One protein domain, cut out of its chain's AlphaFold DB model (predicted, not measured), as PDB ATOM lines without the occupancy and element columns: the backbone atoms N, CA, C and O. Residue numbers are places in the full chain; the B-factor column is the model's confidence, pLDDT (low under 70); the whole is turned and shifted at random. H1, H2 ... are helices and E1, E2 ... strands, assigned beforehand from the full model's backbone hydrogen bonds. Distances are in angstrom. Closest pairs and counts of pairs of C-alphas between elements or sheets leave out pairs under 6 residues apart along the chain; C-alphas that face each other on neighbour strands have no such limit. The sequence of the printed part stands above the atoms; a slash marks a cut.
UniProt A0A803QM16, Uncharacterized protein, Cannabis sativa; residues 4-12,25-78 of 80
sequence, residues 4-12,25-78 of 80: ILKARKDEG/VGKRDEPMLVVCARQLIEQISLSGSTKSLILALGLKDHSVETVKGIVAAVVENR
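This is residues 4 to 12 and 25 to 78 of the 80 residues of an uncharacterized protein of Cannabis sativa (UniProt A0A803QM16). H1 lies in the middle, with a two-stranded ribbon, E1 and E2, on one side and H2 packed on its other side. The 63 printed residues hold two named strands and two named helices in the order E1, H1, E2, H2; the sheet is antiparallel, the class mixed. The whole is compact, radius of gyration of the C-alphas 11.7 A, spans 33 by 25 by 14 A.

Look first at E1, residues 4 to 10, antiparallel to E2, residues 53 to 57, at 157 degrees; N 5 and O 55 are 2.8 A apart, within hydrogen-bond range. In H1, residues 31 to 46, C-alpha 37 comes closest to E1, 6.2 A from C-alpha 7; C-alpha 41 comes closest to E2, 6.3 A from C-alpha 53. H2, residues 64 to 76, touches H1, closest C-alphas 36 and 67 at 6.2 A, a shallow tilt of 22 degrees, the same way. E1 and H2 are apart. In H1 and H2 every O i to N i+4 pair is within hydrogen-bond range.

Find C-alpha 4 at (47.364, -17.174, 49.940); E1 runs 19.1 A. H1 spans 22.2 A, E2 12.6 A; H2 runs 18.1 A to C-alpha 76 at (28.566, -6.653, 48.356).

Residues 13 to 24 are not printed; C-alphas 12 and 25 are 25.8 A apart. H1 to E2 and E2 to H2 are short links. Residues 11 to 12 and 28 to 29 have pLDDT under 70.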
ATOM      1  N   ILE A   4      47.592 -18.047  48.790       88.75
ATOM      2  CA  ILE A   4      47.364 -17.174  49.940       88.75
ATOM      3  C   ILE A   4      48.157 -15.889  49.730       88.75
ATOM      4  O   ILE A   4      49.387 -15.916  49.637       88.75
ATOM      5  N   LEU A   5      47.449 -14.766  49.689       90.00
ATOM      6  CA  LEU A   5      47.991 -13.422  49.576       90.00
ATOM      7  C   LEU A   5      47.730 -12.654  50.868       90.00
ATOM      8  O   LEU A   5      46.684 -12.794  51.500       90.00
ATOM      9  N   LYS A   6      48.679 -11.807  51.242       90.12
ATOM     10  CA  LYS A   6      48.521 -10.817  52.300       90.12
ATOM     11  C   LYS A   6      48.602  -9.445  51.668       90.12
ATOM     12  O   LYS A   6      49.580  -9.155  50.990       90.12
ATOM     13  N   ALA A   7      47.591  -8.626  51.907       89.81
ATOM     14  CA  ALA A   7      47.556  -7.243  51.480       89.81
ATOM     15  C   ALA A   7      47.465  -6.331  52.704       89.81
ATOM     16  O   ALA A   7      46.684  -6.573  53.627       89.81
ATOM     17  N   ARG A   8      48.287  -5.289  52.746       87.38
ATOM     18  CA  ARG A   8      48.286  -4.310  53.834       87.38
ATOM     19  C   ARG A   8      48.451  -2.913  53.274       87.38
ATOM     20  O   ARG A   8      49.178  -2.704  52.307       87.38
ATOM     21  N   LYS A   9      47.802  -1.957  53.925       82.62
ATOM     22  CA  LYS A   9      48.131  -0.552  53.745       82.62
ATOM     23  C   LYS A   9      49.467  -0.279  54.433       82.62
ATOM     24  O   LYS A   9      49.668  -0.699  55.575       82.62
ATOM     25  N   ASP A  10      50.376   0.370  53.727       78.56
ATOM     26  CA  ASP A  10      51.579   0.923  54.322       78.56
ATOM     27  C   ASP A  10      51.240   2.291  54.921       78.56
ATOM     28  O   ASP A  10      50.798   3.207  54.228       78.56
ATOM     29  N   GLU A  11      51.370   2.399  56.241       66.94
ATOM     30  CA  GLU A  11      51.028   3.605  57.002       66.94
ATOM     31  C   GLU A  11      52.169   4.641  57.012       66.94
ATOM     32  O   GLU A  11      52.033   5.691  57.634       66.94
ATOM     33  N   GLY A  12      53.289   4.375  56.325       62.22
ATOM     34  CA  GLY A  12      54.452   5.266  56.285       62.22
ATOM     35  C   GLY A  12      54.327   6.446  55.316       62.22
ATOM     36  O   GLY A  12      55.130   7.376  55.389       62.22
ATOM     37  N   VAL A  25      51.763 -18.162  50.168       82.06
ATOM     38  CA  VAL A  25      51.696 -19.574  49.758       82.06
ATOM     39  C   VAL A  25      51.049 -19.670  48.381       82.06
ATOM     40  O   VAL A  25      50.118 -18.927  48.095       82.06
ATOM     41  N   GLY A  26      51.500 -20.601  47.541       78.94
ATOM     42  CA  GLY A  26      50.910 -20.859  46.225       78.94
ATOM     43  C   GLY A  26      51.686 -20.228  45.072       78.94
ATOM     44  O   GLY A  26      52.888 -19.970  45.172       78.94
ATOM     45  N   LYS A  27      51.010 -20.046  43.937       72.06
ATOM     46  CA  LYS A  27      51.635 -19.624  42.678       72.06
ATOM     47  C   LYS A  27      51.928 -18.120  42.725       72.06
ATOM     48  O   LYS A  27      51.013 -17.317  42.874       72.06
ATOM     49  N   ARG A  28      53.208 -17.744  42.628       65.94
ATOM     50  CA  ARG A  28      53.669 -16.343  42.740       65.94
ATOM     51  C   ARG A  28      53.576 -15.540  41.442       65.94
ATOM     52  O   ARG A  28      53.635 -14.323  41.495       65.94
ATOM     53  N   ASP A  29      53.408 -16.214  40.310       66.69
ATOM     54  CA  ASP A  29      53.477 -15.610  38.973       66.69
ATOM     55  C   ASP A  29      52.091 -15.276  38.392       66.69
ATOM     56  O   ASP A  29      51.895 -15.245  37.184       66.69
ATOM     57  N   GLU A  30      51.082 -15.080  39.249       76.12
ATOM     58  CA  GLU A  30      49.714 -14.793  38.804       76.12
ATOM     59  C   GLU A  30      49.320 -13.350  39.134       76.12
ATOM     60  O   GLU A  30      48.735 -13.088  40.192       76.12
ATOM     61  N   PRO A  31      49.614 -12.391  38.230       81.12
ATOM     62  CA  PRO A  31      49.382 -10.970  38.483       81.12
ATOM     63  C   PRO A  31      47.904 -10.655  38.732       81.12
ATOM     64  O   PRO A  31      47.589  -9.744  39.492       81.12
ATOM     65  N   MET A  32      46.984 -11.446  38.173       83.25
ATOM     66  CA  MET A  32      45.542 -11.276  38.383       83.25
ATOM     67  C   MET A  32      45.124 -11.470  39.846       83.25
ATOM     68  O   MET A  32      44.255 -10.752  40.341       83.25
ATOM     69  N   LEU A  33      45.768 -12.388  40.574       84.31
ATOM     70  CA  LEU A  33      45.489 -12.610  41.997       84.31
ATOM     71  C   LEU A  33      46.007 -11.448  42.852       84.31
ATOM     72  O   LEU A  33      45.354 -11.041  43.815       84.31
ATOM     73  N   VAL A  34      47.154 -10.885  42.468       86.38
ATOM     74  CA  VAL A  34      47.728  -9.696  43.110       86.38
ATOM     75  C   VAL A  34      46.819  -8.484  42.900       86.38
ATOM     76  O   VAL A  34      46.526  -7.774  43.860       86.38
ATOM     77  N   VAL A  35      46.305  -8.284  41.681       87.00
ATOM     78  CA  VAL A  35      45.337  -7.216  41.367       87.00
ATOM     79  C   VAL A  35      44.049  -7.375  42.176       87.00
ATOM     80  O   VAL A  35      43.566  -6.394  42.736       87.00
ATOM     81  N   CYS A  36      43.536  -8.602  42.310       88.19
ATOM     82  CA  CYS A  36      42.366  -8.899  43.142       88.19
ATOM     83  C   CYS A  36      42.577  -8.462  44.599       88.19
ATOM     84  O   CYS A  36      41.781  -7.705  45.158       88.19
ATOM     85  N   ALA A  37      43.683  -8.905  45.205       89.75
ATOM     86  CA  ALA A  37      44.021  -8.564  46.582       89.75
ATOM     87  C   ALA A  37      44.227  -7.053  46.764       89.75
ATOM     88  O   ALA A  37      43.793  -6.501  47.777       89.75
ATOM     89  N   ARG A  38      44.833  -6.386  45.770       89.31
ATOM     90  CA  ARG A  38      45.027  -4.933  45.756       89.31
ATOM     91  C   ARG A  38      43.695  -4.178  45.724       89.31
ATOM     92  O   ARG A  38      43.451  -3.363  46.606       89.31
ATOM     93  N   GLN A  39      42.796  -4.523  44.801       89.25
ATOM     94  CA  GLN A  39      41.472  -3.895  44.730       89.25
ATOM     95  C   GLN A  39      40.689  -4.056  46.035       89.25
ATOM     96  O   GLN A  39      40.029  -3.121  46.479       89.25
ATOM     97  N   LEU A  40      40.760  -5.230  46.666       88.38
ATOM     98  CA  LEU A  40      40.056  -5.474  47.921       88.38
ATOM     99  C   LEU A  40      40.612  -4.626  49.072       88.38
ATOM    100  O   LEU A  40      39.827  -4.004  49.786       88.38
ATOM    101  N   ILE A  41      41.937  -4.550  49.246       88.88
ATOM    102  CA  ILE A  41      42.524  -3.713  50.306       88.88
ATOM    103  C   ILE A  41      42.290  -2.218  50.054       88.88
ATOM    104  O   ILE A  41      42.085  -1.464  51.005       88.88
ATOM    105  N   GLU A  42      42.240  -1.792  48.790       87.94
ATOM    106  CA  GLU A  42      41.853  -0.432  48.418       87.94
ATOM    107  C   GLU A  42      40.413  -0.137  48.843       87.94
ATOM    108  O   GLU A  42      40.173   0.866  49.507       87.94
ATOM    109  N   GLN A  43      39.462  -1.029  48.546       87.25
ATOM    110  CA  GLN A  43      38.068  -0.868  48.978       87.25
ATOM    111  C   GLN A  43      37.930  -0.841  50.508       87.25
ATOM    112  O   GLN A  43      37.192  -0.013  51.038       87.25
ATOM    113  N   ILE A  44      38.671  -1.691  51.223       86.38
ATOM    114  CA  ILE A  44      38.710  -1.698  52.695       86.38
ATOM    115  C   ILE A  44      39.262  -0.369  53.229       86.38
ATOM    116  O   ILE A  44      38.676   0.228  54.136       86.38
ATOM    117  N   SER A  45      40.351   0.138  52.642       85.06
ATOM    118  CA  SER A  45      40.933   1.419  53.051       85.06
ATOM    119  C   SER A  45      40.060   2.614  52.683       85.06
ATOM    120  O   SER A  45      40.065   3.592  53.428       85.06
ATOM    121  N   LEU A  46      39.334   2.570  51.564       83.56
ATOM    122  CA  LEU A  46      38.380   3.613  51.174       83.56
ATOM    123  C   LEU A  46      37.189   3.668  52.134       83.56
ATOM    124  O   LEU A  46      36.677   4.749  52.409       83.56
ATOM    125  N   SER A  47      36.797   2.529  52.705       82.06
ATOM    126  CA  SER A  47      35.825   2.466  53.800       82.06
ATOM    127  C   SER A  47      36.367   3.006  55.137       82.06
ATOM    128  O   SER A  47      35.637   3.013  56.121       82.06
ATOM    129  N   GLY A  48      37.621   3.470  55.197       79.50
ATOM    130  CA  GLY A  48      38.240   4.038  56.402       79.50
ATOM    131  C   GLY A  48      38.917   3.012  57.317       79.50
ATOM    132  O   GLY A  48      39.380   3.369  58.397       79.50
ATOM    133  N   SER A  49      39.010   1.747  56.897       79.62
ATOM    134  CA  SER A  49      39.622   0.678  57.688       79.62
ATOM    135  C   SER A  49      41.110   0.516  57.365       79.62
ATOM    136  O   SER A  49      41.504   0.427  56.205       79.62
ATOM    137  N   THR A  50      41.960   0.430  58.389       77.44
ATOM    138  CA  THR A  50      43.411   0.174  58.253       77.44
ATOM    139  C   THR A  50      43.777  -1.301  58.433       77.44
ATOM    140  O   THR A  50      44.952  -1.660  58.509       77.44
ATOM    141  N   LYS A  51      42.778  -2.187  58.506       84.19
ATOM    142  CA  LYS A  51      43.003  -3.616  58.748       84.19
ATOM    143  C   LYS A  51      43.741  -4.266  57.577       84.19
ATOM    144  O   LYS A  51      43.411  -4.049  56.416       84.19
ATOM    145  N   SER A  52      44.709  -5.122  57.894       85.75
ATOM    146  CA  SER A  52      45.357  -5.981  56.901       85.75
ATOM    147  C   SER A  52      44.392  -7.054  56.394       85.75
ATOM    148  O   SER A  52      43.680  -7.669  57.188       85.75
ATOM    149  N   LEU A  53      44.438  -7.333  55.096       88.69
ATOM    150  CA  LEU A  53      43.667  -8.372  54.426       88.69
ATOM    151  C   LEU A  53      44.529  -9.626  54.232       88.69
ATOM    152  O   LEU A  53      45.656  -9.549  53.742       88.69
ATOM    153  N   ILE A  54      43.983 -10.792  54.569       90.38
ATOM    154  CA  ILE A  54      44.520 -12.085  54.132       90.38
ATOM    155  C   ILE A  54      43.491 -12.718  53.206       90.38
ATOM    156  O   ILE A  54      42.323 -12.848  53.563       90.38
ATOM    157  N   LEU A  55      43.937 -13.099  52.016       88.00
ATOM    158  CA  LEU A  55      43.106 -13.621  50.946       88.00
ATOM    159  C   LEU A  55      43.608 -15.010  50.554       88.00
ATOM    160  O   LEU A  55      44.733 -15.152  50.088       88.00
ATOM    161  N   ALA A  56      42.776 -16.031  50.730       88.62
ATOM    162  CA  ALA A  56      43.054 -17.388  50.275       88.62
ATOM    163  C   ALA A  56      42.141 -17.718  49.088       88.62
ATOM    164  O   ALA A  56      40.921 -17.753  49.230       88.62
ATOM    165  N   LEU A  57      42.728 -17.952  47.915       85.00
ATOM    166  CA  LEU A  57      42.017 -18.223  46.666       85.00
ATOM    167  C   LEU A  57      42.384 -19.606  46.137       85.00
ATOM    168  O   LEU A  57      43.535 -19.888  45.812       85.00
ATOM    169  N   GLY A  58      41.385 -20.475  46.031       86.19
ATOM    170  CA  GLY A  58      41.490 -21.788  45.396       86.19
ATOM    171  C   GLY A  58      40.828 -21.788  44.025       86.19
ATOM    172  O   GLY A  58      39.852 -22.504  43.828       86.19
ATOM    173  N   LEU A  59      41.307 -20.954  43.103       80.25
ATOM    174  CA  LEU A  59      40.706 -20.820  41.780       80.25
ATOM    175  C   LEU A  59      41.315 -21.816  40.787       80.25
ATOM    176  O   LEU A  59      42.504 -22.125  40.829       80.25
ATOM    177  N   LYS A  60      40.460 -22.355  39.914       79.62
ATOM    178  CA  LYS A  60      40.869 -23.203  38.785       79.62
ATOM    179  C   LYS A  60      41.093 -22.378  37.517       79.62
ATOM    180  O   LYS A  60      41.951 -22.732  36.718       79.62
ATOM    181  N   ASP A  61      40.319 -21.308  37.366       78.31
ATOM    182  CA  ASP A  61      40.410 -20.338  36.282       78.31
ATOM    183  C   ASP A  61      40.719 -18.956  36.869       78.31
ATOM    184  O   ASP A  61      40.109 -18.548  37.861       78.31
ATOM    185  N   HIS A  62      41.696 -18.266  36.282       78.81
ATOM    186  CA  HIS A  62      42.197 -16.972  36.757       78.81
ATOM    187  C   HIS A  62      41.846 -15.825  35.805       78.81
ATOM    188  O   HIS A  62      42.549 -14.812  35.756       78.81
ATOM    189  N   SER A  63      40.765 -15.975  35.039       83.25
ATOM    190  CA  SER A  63      40.284 -14.933  34.140       83.25
ATOM    191  C   SER A  63      39.860 -13.677  34.897       83.25
ATOM    192  O   SER A  63      39.398 -13.708  36.043       83.25
ATOM    193  N   VAL A  64      39.974 -12.542  34.207       82.94
ATOM    194  CA  VAL A  64      39.593 -11.219  34.724       82.94
ATOM    195  C   VAL A  64      38.132 -11.199  35.176       82.94
ATOM    196  O   VAL A  64      37.800 -10.554  36.165       82.94
ATOM    197  N   GLU A  65      37.260 -11.912  34.465       86.62
ATOM    198  CA  GLU A  65      35.827 -12.006  34.758       86.62
ATOM    199  C   GLU A  65      35.574 -12.662  36.119       86.62
ATOM    200  O   GLU A  65      34.834 -12.126  36.943       86.62
ATOM    201  N   THR A  66      36.264 -13.771  36.396       86.06
ATOM    202  CA  THR A  66      36.186 -14.488  37.671       86.06
ATOM    203  C   THR A  66      36.694 -13.623  38.817       86.06
ATOM    204  O   THR A  66      36.024 -13.497  39.840       86.06
ATOM    205  N   VAL A  67      37.844 -12.966  38.634       84.94
ATOM    206  CA  VAL A  67      38.410 -12.058  39.642       84.94
ATOM    207  C   VAL A  67      37.467 -10.890  39.929       84.94
ATOM    208  O   VAL A  67      37.190 -10.606  41.094       84.94
ATOM    209  N   LYS A  68      36.912 -10.251  38.894       87.25
ATOM    210  CA  LYS A  68      35.934  -9.165  39.055       87.25
ATOM    211  C   LYS A  68      34.681  -9.624  39.793       87.25
ATOM    212  O   LYS A  68      34.227  -8.910  40.682       87.25
ATOM    213  N   GLY A  69      34.155 -10.802  39.459       89.00
ATOM    214  CA  GLY A  69      32.999 -11.380  40.143       89.00
ATOM    215  C   GLY A  69      33.259 -11.615  41.632       89.00
ATOM    216  O   GLY A  69      32.417 -11.286  42.462       89.00
ATOM    217  N   ILE A  70      34.453 -12.099  41.990       88.25
ATOM    218  CA  ILE A  70      34.848 -12.298  43.393       88.25
ATOM    219  C   ILE A  70      34.954 -10.961  44.122       88.25
ATOM    220  O   ILE A  70      34.404 -10.823  45.213       88.25
ATOM    221  N   VAL A  71      35.636  -9.974  43.530       88.31
ATOM    222  CA  VAL A  71      35.759  -8.641  44.134       88.31
ATOM    223  C   VAL A  71      34.376  -8.039  44.358       88.31
ATOM    224  O   VAL A  71      34.105  -7.580  45.462       88.31
ATOM    225  N   ALA A  72      33.488  -8.097  43.361       89.19
ATOM    226  CA  ALA A  72      32.116  -7.612  43.482       89.19
ATOM    227  C   ALA A  72      31.367  -8.313  44.624       89.19
ATOM    228  O   ALA A  72      30.884  -7.636  45.525       89.19
ATOM    229  N   ALA A  73      31.380  -9.648  44.672       90.25
ATOM    230  CA  ALA A  73      30.687 -10.406  45.711       90.25
ATOM    231  C   ALA A  73      31.203 -10.094  47.130       90.25
ATOM    232  O   ALA A  73      30.414  -9.968  48.070       90.25
ATOM    233  N   VAL A  74      32.519  -9.932  47.305       88.81
ATOM    234  CA  VAL A  74      33.121  -9.555  48.599       88.81
ATOM    235  C   VAL A  74      32.773  -8.108  48.968       88.81
ATOM    236  O   VAL A  74      32.513  -7.807  50.129       88.81
ATOM    237  N   VAL A  75      32.726  -7.216  47.977       87.19
ATOM    238  CA  VAL A  75      32.323  -5.808  48.117       87.19
ATOM    239  C   VAL A  75      30.808  -5.657  48.334       87.19
ATOM    240  O   VAL A  75      30.366  -4.645  48.868       87.19
ATOM    241  N   GLU A  76      29.984  -6.629  47.975       89.69
ATOM    242  CA  GLU A  76      28.566  -6.653  48.356       89.69
ATOM    243  C   GLU A  76      28.378  -7.171  49.790       89.69
ATOM    244  O   GLU A  76      27.501  -6.698  50.506       89.69
ATOM    245  N   ASN A  77      29.249  -8.075  50.247       87.25
ATOM    246  CA  ASN A  77      29.207  -8.686  51.579       87.25
ATOM    247  C   ASN A  77      30.253  -8.091  52.544       87.25
ATOM    248  O   ASN A  77      30.860  -8.820  53.331       87.25
ATOM    249  N   ARG A  78      30.512  -6.778  52.477       81.06
ATOM    250  CA  ARG A  78      31.531  -6.135  53.332       81.06
ATOM    251  C   ARG A  78      31.133  -6.259  54.799       81.06
ATOM    252  O   ARG A  78      30.032  -5.883  55.185       81.06
TER     253      ARG A  78